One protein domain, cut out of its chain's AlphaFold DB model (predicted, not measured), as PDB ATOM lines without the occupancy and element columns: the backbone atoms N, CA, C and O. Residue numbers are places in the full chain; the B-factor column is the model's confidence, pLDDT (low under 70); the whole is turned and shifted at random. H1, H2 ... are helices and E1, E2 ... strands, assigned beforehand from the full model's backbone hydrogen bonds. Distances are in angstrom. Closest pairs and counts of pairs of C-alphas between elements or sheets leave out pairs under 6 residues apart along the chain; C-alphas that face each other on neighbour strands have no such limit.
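What this domain is: This is residues 4 to 81 and 119 to 154 of the 173 residues of an uncharacterized protein of Robertkochia marina (UniProt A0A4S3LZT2). One long helix, H4, runs along one face of a small four-stranded sheet and is much longer than the strands, while the short helices H2 and H3 pack together near the end of the sheet where E4 ends. The 114 printed residues hold H1 H2 E1 E2 E3 E4 H3 H4 along the chain, class mixed, helices and strands; the antiparallel sheet has the order E1 E2 E3 E4. The whole is compact, radius of gyration of the C-alphas 14.7 A, yet elongated, spanning 50 by 27 by 22 A.

Where its parts are: Find C-alpha 4 at (36.042, 15.314, -61.898), where H1, residues 4 to 7, begins. Next come H2, 18 to 26, 12.4 A; E1, 34 to 37; E2, 41 to 45; E3, 56 to 62, 18.9 A; E4, 68 to 75, 21.2 A; and H3, 77 to 81. H4, 119 to 150, runs 47.2 A to C-alpha 150 at (46.486, 18.520, -64.575).

How they stand to each other: The strands form a meander, each the antiparallel neighbour of the one before; look for N 36 and O 43 at 2.8 A, N 44 and O 58 at 2.8 A, and N 59 and O 72 at 2.8 A. H4 is on the sheet, making two layers, at a height of 9.3 A; its closest C-alpha pair with E3 is Lys 132 and Pro 56, 6.9 A. H1, on the same face, only just touches H4, with 3 pairs of C-alphas within 8 A, the closest Ile 5 and Leu 146, 7.5 A. H2 touches H3, closest C-alphas Leu 18 and Pro 77, 5.3 A. In H2, H3 and H4 every O i to N i+4 pair is within hydrogen-bond range; H1 is too short for one.

The domain as a whole: Residues 82 to 118 are not printed; C-alphas 81 and 119 are 21.9 A apart across the cut. Of the links printed whole, none is long. No printed residue is under 70 in pLDDT.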
ATOM      1  N   ASN A   4      35.841  16.444 -60.983       93.62
ATOM      2  CA  ASN A   4      36.042  15.314 -61.898       93.62
ATOM      3  C   ASN A   4      37.470  14.739 -61.842       93.62
ATOM      4  O   ASN A   4      37.650  13.540 -61.998       93.62
ATOM      5  N   ILE A   5      38.481  15.571 -61.560       92.94
ATOM      6  CA  ILE A   5      39.873  15.111 -61.401       92.94
ATOM      7  C   ILE A   5      40.022  14.265 -60.129       92.94
ATOM      8  O   ILE A   5      40.759  13.288 -60.107       92.94
ATOM      9  N   ILE A   6      39.330  14.641 -59.053       93.06
ATOM     10  CA  ILE A   6      39.386  13.925 -57.772       93.06
ATOM     11  C   ILE A   6      38.542  12.649 -57.821       93.06
ATOM     12  O   ILE A   6      38.879  11.674 -57.157       93.06
ATOM     13  N   GLU A   7      37.480  12.624 -58.626       95.12
ATOM     14  CA  GLU A   7      36.685  11.412 -58.862       95.12
ATOM     15  C   GLU A   7      37.537  10.262 -59.418       95.12
ATOM     16  O   GLU A   7      37.282   9.113 -59.069       95.12
ATOM     17  N   GLU A   8      38.616  10.550 -60.160       93.06
ATOM     18  CA  GLU A   8      39.580   9.538 -60.629       93.06
ATOM     19  C   GLU A   8      40.271   8.769 -59.488       93.06
ATOM     20  O   GLU A   8      40.772   7.664 -59.704       93.06
ATOM     21  N   LEU A   9      40.301   9.320 -58.269       92.94
ATOM     22  CA  LEU A   9      40.817   8.606 -57.098       92.94
ATOM     23  C   LEU A   9      39.895   7.472 -56.658       92.94
ATOM     24  O   LEU A   9      40.371   6.527 -56.033       92.94
ATOM     25  N   VAL A  10      38.597   7.548 -56.954       94.38
ATOM     26  CA  VAL A  10      37.618   6.542 -56.542       94.38
ATOM     27  C   VAL A  10      37.701   5.346 -57.489       94.38
ATOM     28  O   VAL A  10      36.966   5.231 -58.464       94.38
ATOM     29  N   LEU A  11      38.612   4.424 -57.184       93.50
ATOM     30  CA  LEU A  11      38.785   3.190 -57.958       93.50
ATOM     31  C   LEU A  11      37.678   2.168 -57.685       93.50
ATOM     32  O   LEU A  11      37.472   1.248 -58.474       93.50
ATOM     33  N   GLU A  12      36.996   2.300 -56.552       92.56
ATOM     34  CA  GLU A  12      35.902   1.425 -56.163       92.56
ATOM     35  C   GLU A  12      34.728   2.246 -55.623       92.56
ATOM     36  O   GLU A  12      34.750   2.733 -54.489       92.56
ATOM     37  N   GLN A  13      33.681   2.384 -56.439       94.12
ATOM     38  CA  GLN A  13      32.478   3.113 -56.055       94.12
ATOM     39  C   GLN A  13      31.673   2.309 -55.025       94.12
ATOM     40  O   GLN A  13      31.058   1.288 -55.340       94.12
ATOM     41  N   LYS A  14      31.634   2.793 -53.786       93.69
ATOM     42  CA  LYS A  14      30.900   2.201 -52.661       93.69
ATOM     43  C   LYS A  14      30.135   3.292 -51.926       93.69
ATOM     44  O   LYS A  14      30.627   4.395 -51.746       93.69
ATOM     45  N   LYS A  15      28.937   2.984 -51.424       95.06
ATOM     46  CA  LYS A  15      28.255   3.879 -50.472       95.06
ATOM     47  C   LYS A  15      28.944   3.816 -49.109       95.06
ATOM     48  O   LYS A  15      29.238   2.711 -48.641       95.06
ATOM     49  N   SER A  16      29.131   4.949 -48.441       93.38
ATOM     50  CA  SER A  16      29.595   4.983 -47.054       93.38
ATOM     51  C   SER A  16      28.468   4.495 -46.144       93.38
ATOM     52  O   SER A  16      27.541   5.217 -45.783       93.38
ATOM     53  N   SER A  17      28.503   3.202 -45.833       93.94
ATOM     54  CA  SER A  17      27.495   2.520 -45.024       93.94
ATOM     55  C   SER A  17      28.161   1.555 -44.058       93.94
ATOM     56  O   SER A  17      29.250   1.046 -44.330       93.94
ATOM     57  N   LEU A  18      27.493   1.259 -42.940       92.56
ATOM     58  CA  LEU A  18      28.007   0.320 -41.942       92.56
ATOM     59  C   LEU A  18      28.408  -1.023 -42.562       92.56
ATOM     60  O   LEU A  18      29.484  -1.528 -42.267       92.56
ATOM     61  N   LYS A  19      27.565  -1.568 -43.448       93.25
ATOM     62  CA  LYS A  19      27.814  -2.845 -44.126       93.25
ATOM     63  C   LYS A  19      29.109  -2.798 -44.936       93.25
ATOM     64  O   LYS A  19      29.950  -3.672 -44.774       93.25
ATOM     65  N   ASN A  20      29.290  -1.773 -45.766       92.94
ATOM     66  CA  ASN A  20      30.490  -1.663 -46.597       92.94
ATOM     67  C   ASN A  20      31.744  -1.476 -45.740       92.94
ATOM     68  O   ASN A  20      32.731  -2.168 -45.956       92.94
ATOM     69  N   HIS A  21      31.677  -0.638 -44.703       92.62
ATOM     70  CA  HIS A  21      32.810  -0.447 -43.800       92.62
ATOM     71  C   HIS A  21      33.143  -1.694 -42.972       92.62
ATOM     72  O   HIS A  21      34.316  -1.939 -42.701       92.62
ATOM     73  N   PHE A  22      32.140  -2.498 -42.606       91.06
ATOM     74  CA  PHE A  22      32.336  -3.806 -41.983       91.06
ATOM     75  C   PHE A  22      33.079  -4.761 -42.923       91.06
ATOM     76  O   PHE A  22      34.075  -5.362 -42.526       91.06
ATOM     77  N   PHE A  23      32.648  -4.860 -44.184       90.88
ATOM     78  CA  PHE A  23      33.336  -5.696 -45.168       90.88
ATOM     79  C   PHE A  23      34.752  -5.206 -45.454       90.88
ATOM     80  O   PHE A  23      35.660  -6.023 -45.457       90.88
ATOM     81  N   ASP A  24      34.975  -3.902 -45.592       90.19
ATOM     82  CA  ASP A  24      36.315  -3.339 -45.805       90.19
ATOM     83  C   ASP A  24      37.231  -3.517 -44.575       90.19
ATOM     84  O   ASP A  24      38.454  -3.544 -44.704       90.19
ATOM     85  N   ALA A  25      36.662  -3.644 -43.370       87.31
ATOM     86  CA  ALA A  25      37.417  -3.973 -42.163       87.31
ATOM     87  C   ALA A  25      37.852  -5.451 -42.115       87.31
ATOM     88  O   ALA A  25      38.875  -5.760 -41.500       87.31
ATOM     89  N   LEU A  26      37.078  -6.351 -42.736       85.75
ATOM     90  CA  LEU A  26      37.378  -7.784 -42.834       85.75
ATOM     91  C   LEU A  26      38.268  -8.110 -44.041       85.75
ATOM     92  O   LEU A  26      39.251  -8.836 -43.913       85.75
ATOM     93  N   PHE A  27      37.932  -7.552 -45.199       85.56
ATOM     94  CA  PHE A  27      38.609  -7.728 -46.478       85.56
ATOM     95  C   PHE A  27      39.443  -6.485 -46.774       85.56
ATOM     96  O   PHE A  27      39.053  -5.615 -47.553       85.56
ATOM     97  N   VAL A  28      40.589  -6.397 -46.099       78.94
ATOM     98  CA  VAL A  28      41.475  -5.231 -46.162       78.94
ATOM     99  C   VAL A  28      41.936  -4.987 -47.605       78.94
ATOM    100  O   VAL A  28      42.703  -5.755 -48.180       78.94
ATOM    101  N   ASN A  29      41.501  -3.866 -48.173       78.00
ATOM    102  CA  ASN A  29      42.004  -3.267 -49.401       78.00
ATOM    103  C   ASN A  29      42.939  -2.086 -49.078       78.00
ATOM    104  O   ASN A  29      42.483  -0.984 -48.752       78.00
ATOM    105  N   THR A  30      44.251  -2.323 -49.155       80.75
ATOM    106  CA  THR A  30      45.299  -1.310 -48.919       80.75
ATOM    107  C   THR A  30      45.768  -0.607 -50.191       80.75
ATOM    108  O   THR A  30      46.545   0.343 -50.114       80.75
ATOM    109  N   LEU A  31      45.331  -1.066 -51.367       79.31
ATOM    110  CA  LEU A  31      45.888  -0.637 -52.653       79.31
ATOM    111  C   LEU A  31      45.021   0.396 -53.365       79.31
ATOM    112  O   LEU A  31      45.546   1.232 -54.096       79.31
ATOM    113  N   LYS A  32      43.702   0.338 -53.173       86.56
ATOM    114  CA  LYS A  32      42.746   1.162 -53.912       86.56
ATOM    115  C   LYS A  32      41.925   2.003 -52.953       86.56
ATOM    116  O   LYS A  32      41.501   1.507 -51.913       86.56
ATOM    117  N   TYR A  33      41.680   3.255 -53.321       91.88
ATOM    118  CA  TYR A  33      40.695   4.056 -52.614       91.88
ATOM    119  C   TYR A  33      39.289   3.626 -53.033       91.88
ATOM    120  O   TYR A  33      38.953   3.594 -54.221       91.88
ATOM    121  N   SER A  34      38.479   3.307 -52.034       94.12
ATOM    122  CA  SER A  34      37.038   3.158 -52.169       94.12
ATOM    123  C   SER A  34      36.380   4.500 -51.861       94.12
ATOM    124  O   SER A  34      36.911   5.300 -51.084       94.12
ATOM    125  N   GLY A  35      35.225   4.773 -52.455       95.25
ATOM    126  CA  GLY A  35      34.587   6.058 -52.220       95.25
ATOM    127  C   GLY A  35      33.152   6.184 -52.691       95.25
ATOM    128  O   GLY A  35      32.678   5.427 -53.533       95.25
ATOM    129  N   GLU A  36      32.476   7.180 -52.128       97.06
ATOM    130  CA  GLU A  36      31.132   7.602 -52.498       97.06
ATOM    131  C   GLU A  36      31.205   8.996 -53.120       97.06
ATOM    132  O   GLU A  36      31.556   9.972 -52.455       97.06
ATOM    133  N   ILE A  37      30.839   9.096 -54.395       96.62
ATOM    134  CA  ILE A  37      30.726  10.380 -55.092       96.62
ATOM    135  C   ILE A  37      29.332  10.953 -54.828       96.62
ATOM    136  O   ILE A  37      28.326  10.359 -55.218       96.62
ATOM    137  N   ARG A  38      29.272  12.121 -54.184       95.62
ATOM    138  CA  ARG A  38      28.048  12.907 -53.970       95.62
ATOM    139  C   ARG A  38      28.117  14.200 -54.790       95.62
ATOM    140  O   ARG A  38      29.072  14.433 -55.531       95.62
ATOM    141  N   SER A  39      27.091  15.045 -54.702       92.75
ATOM    142  CA  SER A  39      27.019  16.288 -55.486       92.75
ATOM    143  C   SER A  39      28.113  17.291 -55.102       92.75
ATOM    144  O   SER A  39      28.840  17.761 -55.968       92.75
ATOM    145  N   LYS A  40      28.264  17.585 -53.804       94.25
ATOM    146  CA  LYS A  40      29.212  18.584 -53.269       94.25
ATOM    147  C   LYS A  40      30.294  18.006 -52.368       94.25
ATOM    148  O   LYS A  40      31.069  18.744 -51.765       94.25
ATOM    149  N   GLU A  41      30.388  16.686 -52.312       96.12
ATOM    150  CA  GLU A  41      31.448  16.007 -51.584       96.12
ATOM    151  C   GLU A  41      31.806  14.669 -52.231       96.12
ATOM    152  O   GLU A  41      30.999  14.062 -52.935       96.12
ATOM    153  N   ILE A  42      33.027  14.212 -51.984       97.31
ATOM    154  CA  ILE A  42      33.455  12.839 -52.234       97.31
ATOM    155  C   ILE A  42      33.899  12.278 -50.893       97.31
ATOM    156  O   ILE A  42      34.767  12.850 -50.230       97.31
ATOM    157  N   LEU A  43      33.299  11.161 -50.500       97.31
ATOM    158  CA  LEU A  43      33.770  10.381 -49.370       97.31
ATOM    159  C   LEU A  43      34.803   9.401 -49.891       97.31
ATOM    160  O   LEU A  43      34.481   8.577 -50.737       97.31
ATOM    161  N   LEU A  44      36.027   9.485 -49.398       96.25
ATOM    162  CA  LEU A  44      37.134   8.653 -49.844       96.25
ATOM    163  C   LEU A  44      37.711   7.912 -48.645       96.25
ATOM    164  O   LEU A  44      37.968   8.510 -47.601       96.25
ATOM    165  N   TRP A  45      37.935   6.614 -48.767       94.44
ATOM    166  CA  TRP A  45      38.601   5.841 -47.731       94.44
ATOM    167  C   TRP A  45      39.441   4.733 -48.339       94.44
ATOM    168  O   TRP A  45      39.277   4.317 -49.483       94.44
ATOM    169  N   ARG A  46      40.380   4.252 -47.538       90.62
ATOM    170  CA  ARG A  46      41.180   3.077 -47.843       90.62
ATOM    171  C   ARG A  46      41.426   2.362 -46.536       90.62
ATOM    172  O   ARG A  46      41.774   2.998 -45.538       90.62
ATOM    173  N   SER A  47      41.214   1.057 -46.531       81.88
ATOM    174  CA  SER A  47      41.518   0.272 -45.343       81.88
ATOM    175  C   SER A  47      43.035   0.161 -45.149       81.88
ATOM    176  O   SER A  47      43.820   0.355 -46.077       81.88
ATOM    177  N   SER A  48      43.460  -0.123 -43.925       82.06
ATOM    178  CA  SER A  48      44.864  -0.358 -43.591       82.06
ATOM    179  C   SER A  48      44.947  -1.632 -42.768       82.06
ATOM    180  O   SER A  48      44.094  -1.859 -41.912       82.06
ATOM    181  N   SER A  49      45.972  -2.452 -42.991       78.94
ATOM    182  CA  SER A  49      46.184  -3.683 -42.223       78.94
ATOM    183  C   SER A  49      46.325  -3.412 -40.722       78.94
ATOM    184  O   SER A  49      45.869  -4.212 -39.906       78.94
ATOM    185  N   TRP A  50      46.892  -2.258 -40.358       78.75
ATOM    186  CA  TRP A  50      47.098  -1.850 -38.967       78.75
ATOM    187  C   TRP A  50      45.859  -1.217 -38.343       78.75
ATOM    188  O   TRP A  50      45.559  -1.472 -37.179       78.75
ATOM    189  N   LEU A  51      45.109  -0.418 -39.109       80.50
ATOM    190  CA  LEU A  51      43.864   0.183 -38.617       80.50
ATOM    191  C   LEU A  51      42.686  -0.787 -38.674       80.50
ATOM    192  O   LEU A  51      41.715  -0.598 -37.944       80.50
ATOM    193  N   ARG A  52      42.742  -1.795 -39.546       81.44
ATOM    194  CA  ARG A  52      41.631  -2.664 -39.953       81.44
ATOM    195  C   ARG A  52      40.361  -1.880 -40.239       81.44
ATOM    196  O   ARG A  52      40.227  -1.336 -41.319       81.44
ATOM    197  N   GLY A  53      39.455  -1.787 -39.269       83.19
ATOM    198  CA  GLY A  53      38.210  -1.035 -39.375       83.19
ATOM    199  C   GLY A  53      38.244   0.356 -38.749       83.19
ATOM    200  O   GLY A  53      37.199   0.976 -38.659       83.19
ATOM    201  N   ALA A  54      39.390   0.862 -38.291       87.25
ATOM    202  CA  ALA A  54      39.556   2.180 -37.664       87.25
ATOM    203  C   ALA A  54      40.116   3.254 -38.619       87.25
ATOM    204  O   ALA A  54      40.547   4.323 -38.172       87.25
ATOM    205  N   TYR A  55      40.135   2.984 -39.929       90.38
ATOM    206  CA  TYR A  55      40.604   3.946 -40.926       90.38
ATOM    207  C   TYR A  55      39.706   5.193 -40.994       90.38
ATOM    208  O   TYR A  55      38.502   5.115 -40.715       90.38
ATOM    209  N   PRO A  56      40.282   6.355 -41.343       92.88
ATOM    210  CA  PRO A  56      39.523   7.578 -41.548       92.88
ATOM    211  C   PRO A  56      38.696   7.514 -42.837       92.88
ATOM    212  O   PRO A  56      39.113   6.904 -43.823       92.88
ATOM    213  N   VAL A  57      37.556   8.200 -42.838       95.31
ATOM    214  CA  VAL A  57      36.855   8.593 -44.064       95.31
ATOM    215  C   VAL A  57      37.199  10.051 -44.334       95.31
ATOM    216  O   VAL A  57      37.013  10.917 -43.476       95.31
ATOM    217  N   PHE A  58      37.745  10.317 -45.512       96.44
ATOM    218  CA  PHE A  58      38.092  11.649 -45.977       96.44
ATOM    219  C   PHE A  58      36.903  12.246 -46.716       96.44
ATOM    220  O   PHE A  58      36.485  11.742 -47.754       96.44
ATOM    221  N   HIS A  59      36.365  13.331 -46.183       97.12
ATOM    222  CA  HIS A  59      35.295  14.101 -46.793       97.12
ATOM    223  C   HIS A  59      35.927  15.230 -47.593       97.12
ATOM    224  O   HIS A  59      36.331  16.255 -47.039       97.12
ATOM    225  N   ILE A  60      36.040  15.024 -48.897       96.69
ATOM    226  CA  ILE A  60      36.564  16.013 -49.831       96.69
ATOM    227  C   ILE A  60      35.401  16.902 -50.260       96.69
ATOM    228  O   ILE A  60      34.481  16.423 -50.915       96.69
ATOM    229  N   LYS A  61      35.423  18.184 -49.890       96.88
ATOM    230  CA  LYS A  61      34.308  19.116 -50.112       96.88
ATOM    231  C   LYS A  61      34.543  20.004 -51.325       96.88
ATOM    232  O   LYS A  61      35.651  20.514 -51.524       96.88
ATOM    233  N   PHE A  62      33.477  20.279 -52.066       96.19
ATOM    234  CA  PHE A  62      33.487  21.128 -53.255       96.19
ATOM    235  C   PHE A  62      32.558  22.330 -53.085       96.19
ATOM    236  O   PHE A  62      31.510  22.237 -52.448       96.19
ATOM    237  N   ASN A  63      32.941  23.466 -53.665       94.69
ATOM    238  CA  ASN A  63      32.106  24.667 -53.675       94.69
ATOM    239  C   ASN A  63      31.001  24.599 -54.756       94.69
ATOM    240  O   ASN A  63      30.818  23.589 -55.443       94.69
ATOM    241  N   SER A  64      30.235  25.681 -54.925       93.31
ATOM    242  CA  SER A  64      29.183  25.776 -55.951       93.31
ATOM    243  C   SER A  64      29.699  25.543 -57.374       93.31
ATOM    244  O   SER A  64      28.962  24.987 -58.181       93.31
ATOM    245  N   ASN A  65      30.968  25.865 -57.637       93.94
ATOM    246  CA  ASN A  65      31.629  25.762 -58.940       93.94
ATOM    247  C   ASN A  65      32.382  24.430 -59.124       93.94
ATOM    248  O   ASN A  65      33.261  24.334 -59.977       93.94
ATOM    249  N   ASP A  66      32.102  23.433 -58.278       93.19
ATOM    250  CA  ASP A  66      32.744  22.111 -58.265       93.19
ATOM    251  C   ASP A  66      34.273  22.157 -58.118       93.19
ATOM    252  O   ASP A  66      35.004  21.258 -58.544       93.19
ATOM    253  N   GLN A  67      34.771  23.199 -57.454       93.12
ATOM    254  CA  GLN A  67      36.178  23.328 -57.106       93.12
ATOM    255  C   GLN A  67      36.427  22.826 -55.691       93.12
ATOM    256  O   GLN A  67      35.642  23.072 -54.771       93.12
ATOM    257  N   PHE A  68      37.553  22.135 -55.525       92.94
ATOM    258  CA  PHE A  68      38.047  21.674 -54.234       92.94
ATOM    259  C   PHE A  68      38.113  22.826 -53.219       92.94
ATOM    260  O   PHE A  68      38.750  23.846 -53.480       92.94
ATOM    261  N   SER A  69      37.465  22.641 -52.068       92.50
ATOM    262  CA  SER A  69      37.379  23.637 -50.988       92.50
ATOM    263  C   SER A  69      38.080  23.199 -49.701       92.50
ATOM    264  O   SER A  69      38.526  24.041 -48.928       92.50
ATOM    265  N   GLY A  70      38.210  21.891 -49.466       92.81
ATOM    266  CA  GLY A  70      38.874  21.371 -48.277       92.81
ATOM    267  C   GLY A  70      38.620  19.888 -48.036       92.81
ATOM    268  O   GLY A  70      37.869  19.237 -48.764       92.81
ATOM    269  N   ILE A  71      39.261  19.367 -46.988       94.88
ATOM    270  CA  ILE A  71      39.129  17.979 -46.535       94.88
ATOM    271  C   ILE A  71      38.791  17.992 -45.049       94.88
ATOM    272  O   ILE A  71      39.520  18.590 -44.257       94.88
ATOM    273  N   SER A  72      37.721  17.305 -44.665       95.06
ATOM    274  CA  SER A  72      37.468  16.930 -43.273       95.06
ATOM    275  C   SER A  72      37.650  15.428 -43.083       95.06
ATOM    276  O   SER A  72      37.552  14.652 -44.031       95.06
ATOM    277  N   ILE A  73      37.971  15.015 -41.860       94.31
ATOM    278  CA  ILE A  73      38.225  13.614 -41.526       94.31
ATOM    279  C   ILE A  73      37.186  13.171 -40.515       94.31
ATOM    280  O   ILE A  73      37.074  13.767 -39.445       94.31
ATOM    281  N   GLU A  74      36.481  12.095 -40.833       93.44
ATOM    282  CA  GLU A  74      35.484  11.503 -39.951       93.44
ATOM    283  C   GLU A  74      35.811  10.039 -39.648       93.44
ATOM    284  O   GLU A  74      36.544   9.353 -40.371       93.44
ATOM    285  N   LYS A  75      35.297   9.555 -38.515       90.88
ATOM    286  CA  LYS A  75      35.374   8.136 -38.159       90.88
ATOM    287  C   LYS A  75      34.395   7.370 -39.035       90.88
ATOM    288  O   LYS A  75      33.239   7.766 -39.144       90.88
ATOM    289  N   ASN A  76      34.821   6.235 -39.586       90.31
ATOM    290  CA  ASN A  76      33.875   5.394 -40.305       90.31
ATOM    291  C   ASN A  76      32.775   4.855 -39.344       90.31
ATOM    292  O   ASN A  76      33.020   4.668 -38.140       90.31
ATOM    293  N   PRO A  77      31.560   4.586 -39.859       89.06
ATOM    294  CA  PRO A  77      30.445   4.050 -39.078       89.06
ATOM    295  C   PRO A  77      30.769   2.765 -38.301       89.06
ATOM    296  O   PRO A  77      30.322   2.612 -37.163       89.06
ATOM    297  N   TYR A  78      31.567   1.860 -38.883       89.31
ATOM    298  CA  TYR A  78      31.943   0.598 -38.241       89.31
ATOM    299  C   TYR A  78      32.768   0.836 -36.973       89.31
ATOM    300  O   TYR A  78      32.405   0.335 -35.911       89.31
ATOM    301  N   HIS A  79      33.810   1.664 -37.040       87.62
ATOM    302  CA  HIS A  79      34.644   2.015 -35.889       87.62
ATOM    303  C   HIS A  79      33.821   2.616 -34.741       87.62
ATOM    304  O   HIS A  79      34.029   2.284 -33.572       87.62
ATOM    305  N   THR A  80      32.852   3.471 -35.077       87.69
ATOM    306  CA  THR A  80      31.970   4.114 -34.092       87.69
ATOM    307  C   THR A  80      31.100   3.094 -33.353       87.69
ATOM    308  O   THR A  80      30.946   3.183 -32.134       87.69
ATOM    309  N   ILE A  81      30.549   2.109 -34.063       90.44
ATOM    310  CA  ILE A  81      29.711   1.060 -33.467       90.44
ATOM    311  C   ILE A  81      30.559   0.035 -32.711       90.44
ATOM    312  O   ILE A  81      30.215  -0.337 -31.591       90.44
ATOM    313  N   ILE A 119      46.870  -1.770 -21.326       89.25
ATOM    314  CA  ILE A 119      48.163  -1.778 -22.037       89.25
ATOM    315  C   ILE A 119      47.970  -2.036 -23.545       89.25
ATOM    316  O   ILE A 119      48.424  -1.204 -24.339       89.25
ATOM    317  N   PRO A 120      47.256  -3.099 -23.980       89.44
ATOM    318  CA  PRO A 120      46.960  -3.303 -25.398       89.44
ATOM    319  C   PRO A 120      46.222  -2.115 -26.022       89.44
ATOM    320  O   PRO A 120      46.558  -1.695 -27.128       89.44
ATOM    321  N   PHE A 121      45.261  -1.527 -25.303       88.31
ATOM    322  CA  PHE A 121      44.510  -0.367 -25.778       88.31
ATOM    323  C   PHE A 121      45.416   0.838 -26.062       88.31
ATOM    324  O   PHE A 121      45.277   1.479 -27.106       88.31
ATOM    325  N   LEU A 122      46.374   1.135 -25.180       90.38
ATOM    326  CA  LEU A 122      47.325   2.231 -25.385       90.38
ATOM    327  C   LEU A 122      48.235   1.987 -26.596       90.38
ATOM    328  O   LEU A 122      48.469   2.911 -27.380       90.38
ATOM    329  N   ILE A 123      48.710   0.750 -26.776       90.06
ATOM    330  CA  ILE A 123      49.539   0.364 -27.928       90.06
ATOM    331  C   ILE A 123      48.746   0.540 -29.228       90.06
ATOM    332  O   ILE A 123      49.207   1.229 -30.142       90.06
ATOM    333  N   LEU A 124      47.531  -0.010 -29.289       87.12
ATOM    334  CA  LEU A 124      46.653   0.098 -30.457       87.12
ATOM    335  C   LEU A 124      46.309   1.554 -30.774       87.12
ATOM    336  O   LEU A 124      46.391   1.962 -31.929       87.12
ATOM    337  N   ARG A 125      46.015   2.372 -29.757       88.06
ATOM    338  CA  ARG A 125      45.736   3.804 -29.935       88.06
ATOM    339  C   ARG A 125      46.934   4.557 -30.517       88.06
ATOM    340  O   ARG A 125      46.758   5.439 -31.356       88.06
ATOM    341  N   LYS A 126      48.155   4.229 -30.087       90.00
ATOM    342  CA  LYS A 126      49.373   4.842 -30.634       90.00
ATOM    343  C   LYS A 126      49.580   4.454 -32.100       90.00
ATOM    344  O   LYS A 126      49.838   5.336 -32.918       90.00
ATOM    345  N   LEU A 127      49.423   3.169 -32.430       87.75
ATOM    346  CA  LEU A 127      49.480   2.678 -33.812       87.75
ATOM    347  C   LEU A 127      48.411   3.345 -34.683       87.75
ATOM    348  O   LEU A 127      48.708   3.775 -35.795       87.75
ATOM    349  N   GLU A 128      47.203   3.519 -34.144       87.44
ATOM    350  CA  GLU A 128      46.098   4.171 -34.838       87.44
ATOM    351  C   GLU A 128      46.437   5.612 -35.231       87.44
ATOM    352  O   GLU A 128      46.235   6.015 -36.377       87.44
ATOM    353  N   ILE A 129      46.985   6.393 -34.298       89.69
ATOM    354  CA  ILE A 129      47.376   7.785 -34.556       89.69
ATOM    355  C   ILE A 129      48.473   7.853 -35.620       89.69
ATOM    356  O   ILE A 129      48.409   8.706 -36.506       89.69
ATOM    357  N   MET A 130      49.475   6.976 -35.536       90.00
ATOM    358  CA  MET A 130      50.578   6.945 -36.497       90.00
ATOM    359  C   MET A 130      50.088   6.605 -37.904       90.00
ATOM    360  O   MET A 130      50.377   7.333 -38.848       90.00
ATOM    361  N   GLU A 131      49.298   5.546 -38.039       89.94
ATOM    362  CA  GLU A 131      48.821   5.098 -39.345       89.94
ATOM    363  C   GLU A 131      47.836   6.096 -39.966       89.94
ATOM    364  O   GLU A 131      47.884   6.358 -41.166       89.94
ATOM    365  N   LYS A 132      46.995   6.750 -39.153       90.88
ATOM    366  CA  LYS A 132      46.146   7.852 -39.631       90.88
ATOM    367  C   LYS A 132      46.961   9.007 -40.203       90.88
ATOM    368  O   LYS A 132      46.565   9.554 -41.228       90.88
ATOM    369  N   ARG A 133      48.081   9.379 -39.572       91.50
ATOM    370  CA  ARG A 133      48.976  10.425 -40.100       91.50
ATOM    371  C   ARG A 133      49.549  10.026 -41.456       91.50
ATOM    372  O   ARG A 133      49.447  10.824 -42.381       91.50
ATOM    373  N   ASN A 134      50.013   8.784 -41.595       91.12
ATOM    374  CA  ASN A 134      50.509   8.264 -42.872       91.12
ATOM    375  C   ASN A 134      49.436   8.342 -43.968       91.12
ATOM    376  O   ASN A 134      49.697   8.861 -45.046       91.12
ATOM    377  N   LEU A 135      48.202   7.907 -43.684       91.12
ATOM    378  CA  LEU A 135      47.104   7.978 -44.657       91.12
ATOM    379  C   LEU A 135      46.761   9.419 -45.065       91.12
ATOM    380  O   LEU A 135      46.427   9.669 -46.220       91.12
ATOM    381  N   ILE A 136      46.833  10.369 -44.128       91.94
ATOM    382  CA  ILE A 136      46.617  11.795 -44.416       91.94
ATOM    383  C   ILE A 136      47.731  12.336 -45.315       91.94
ATOM    384  O   ILE A 136      47.449  13.075 -46.258       91.94
ATOM    385  N   GLU A 137      48.985  12.011 -45.007       92.31
ATOM    386  CA  GLU A 137      50.146  12.437 -45.791       92.31
ATOM    387  C   GLU A 137      50.103  11.845 -47.199       92.31
ATOM    388  O   GLU A 137      50.192  12.593 -48.169       92.31
ATOM    389  N   GLU A 138      49.826  10.547 -47.329       90.94
ATOM    390  CA  GLU A 138      49.659   9.888 -48.626       90.94
ATOM    391  C   GLU A 138      48.526  10.502 -49.454       90.94
ATOM    392  O   GLU A 138      48.687  10.705 -50.660       90.94
ATOM    393  N   LEU A 139      47.384  10.834 -48.837       92.81
ATOM    394  CA  LEU A 139      46.294  11.501 -49.550       92.81
ATOM    395  C   LEU A 139      46.718  12.894 -50.032       92.81
ATOM    396  O   LEU A 139      46.450  13.245 -51.178       92.81
ATOM    397  N   LYS A 140      47.397  13.680 -49.186       91.94
ATOM    398  CA  LYS A 140      47.909  15.007 -49.568       91.94
ATOM    399  C   LYS A 140      48.888  14.914 -50.735       91.94
ATOM    400  O   LYS A 140      48.752  15.676 -51.687       91.94
ATOM    401  N   GLU A 141      49.823  13.969 -50.686       91.50
ATOM    402  CA  GLU A 141      50.769  13.724 -51.777       91.50
ATOM    403  C   GLU A 141      50.057  13.295 -53.060       91.50
ATOM    404  O   GLU A 141      50.369  13.794 -54.136       91.50
ATOM    405  N   THR A 142      49.069  12.406 -52.950       91.81
ATOM    406  CA  THR A 142      48.285  11.938 -54.101       91.81
ATOM    407  C   THR A 142      47.521  13.095 -54.754       91.81
ATOM    408  O   THR A 142      47.485  13.201 -55.979       91.81
ATOM    409  N   LEU A 143      46.941  13.990 -53.950       91.62
ATOM    410  CA  LEU A 143      46.250  15.181 -54.445       91.62
ATOM    411  C   LEU A 143      47.216  16.189 -55.083       91.62
ATOM    412  O   LEU A 143      46.878  16.757 -56.117       91.62
ATOM    413  N   GLU A 144      48.411  16.385 -54.518       90.94
ATOM    414  CA  GLU A 144      49.448  17.233 -55.122       90.94
ATOM    415  C   GLU A 144      49.939  16.650 -56.456       90.94
ATOM    416  O   GLU A 144      50.094  17.383 -57.432       90.94
ATOM    417  N   ASP A 145      50.146  15.332 -56.529       91.50
ATOM    418  CA  ASP A 145      50.551  14.652 -57.762       91.50
ATOM    419  C   ASP A 145      49.466  14.753 -58.849       91.50
ATOM    420  O   ASP A 145      49.795  14.987 -60.017       91.50
ATOM    421  N   LEU A 146      48.182  14.661 -58.483       91.56
ATOM    422  CA  LEU A 146      47.074  14.948 -59.400       91.56
ATOM    423  C   LEU A 146      47.065  16.413 -59.843       91.56
ATOM    424  O   LEU A 146      46.935  16.690 -61.036       91.56
ATOM    425  N   GLU A 147      47.234  17.359 -58.921       90.25
ATOM    426  CA  GLU A 147      47.242  18.777 -59.277       90.25
ATOM    427  C   GLU A 147      48.416  19.112 -60.205       90.25
ATOM    428  O   GLU A 147      48.224  19.810 -61.195       90.25
ATOM    429  N   ARG A 148      49.604  18.545 -59.969       90.75
ATOM    430  CA  ARG A 148      50.773  18.675 -60.857       90.75
ATOM    431  C   ARG A 148      50.537  18.072 -62.242       90.75
ATOM    432  O   ARG A 148      51.039  18.619 -63.220       90.75
ATOM    433  N   LYS A 149      49.804  16.957 -62.334       91.94
ATOM    434  CA  LYS A 149      49.468  16.296 -63.607       91.94
ATOM    435  C   LYS A 149      48.538  17.162 -64.462       91.94
ATOM    436  O   LYS A 149      48.758  17.265 -65.665       91.94
ATOM    437  N   TYR A 150      47.518  17.764 -63.852       90.88
ATOM    438  CA  TYR A 150      46.486  18.520 -64.575       90.88
ATOM    439  C   TYR A 150      46.763  20.026 -64.681       90.88
ATOM    440  O   TYR A 150      46.242  20.664 -65.591       90.88
ATOM    441  N   TYR A 151      47.583  20.583 -63.786       89.69
ATOM    442  CA  TYR A 151      47.940  22.006 -63.724       89.69
ATOM    443  C   TYR A 151      49.461  22.201 -63.545       89.69
ATOM    444  O   TYR A 151      49.907  22.810 -62.561       89.69
ATOM    445  N   PRO A 152      50.303  21.664 -64.451       87.25
ATOM    446  CA  PRO A 152      51.763  21.693 -64.313       87.25
ATOM    447  C   PRO A 152      52.339  23.115 -64.225       87.25
ATOM    448  O   PRO A 152      53.372  23.340 -63.588       87.25
ATOM    449  N   GLU A 153      51.664  24.100 -64.818       87.81
ATOM    450  CA  GLU A 153      52.028  25.514 -64.781       87.81
ATOM    451  C   GLU A 153      52.096  26.091 -63.364       87.81
ATOM    452  O   GLU A 153      52.944  26.947 -63.108       87.81
ATOM    453  N   ARG A 154      51.288  25.576 -62.426       85.06
ATOM    454  CA  ARG A 154      51.281  26.014 -61.019       85.06
ATOM    455  C   ARG A 154      52.536  25.592 -60.255       85.06
ATOM    456  O   ARG A 154      52.834  26.158 -59.208       85.06
TER     457      ARG A 154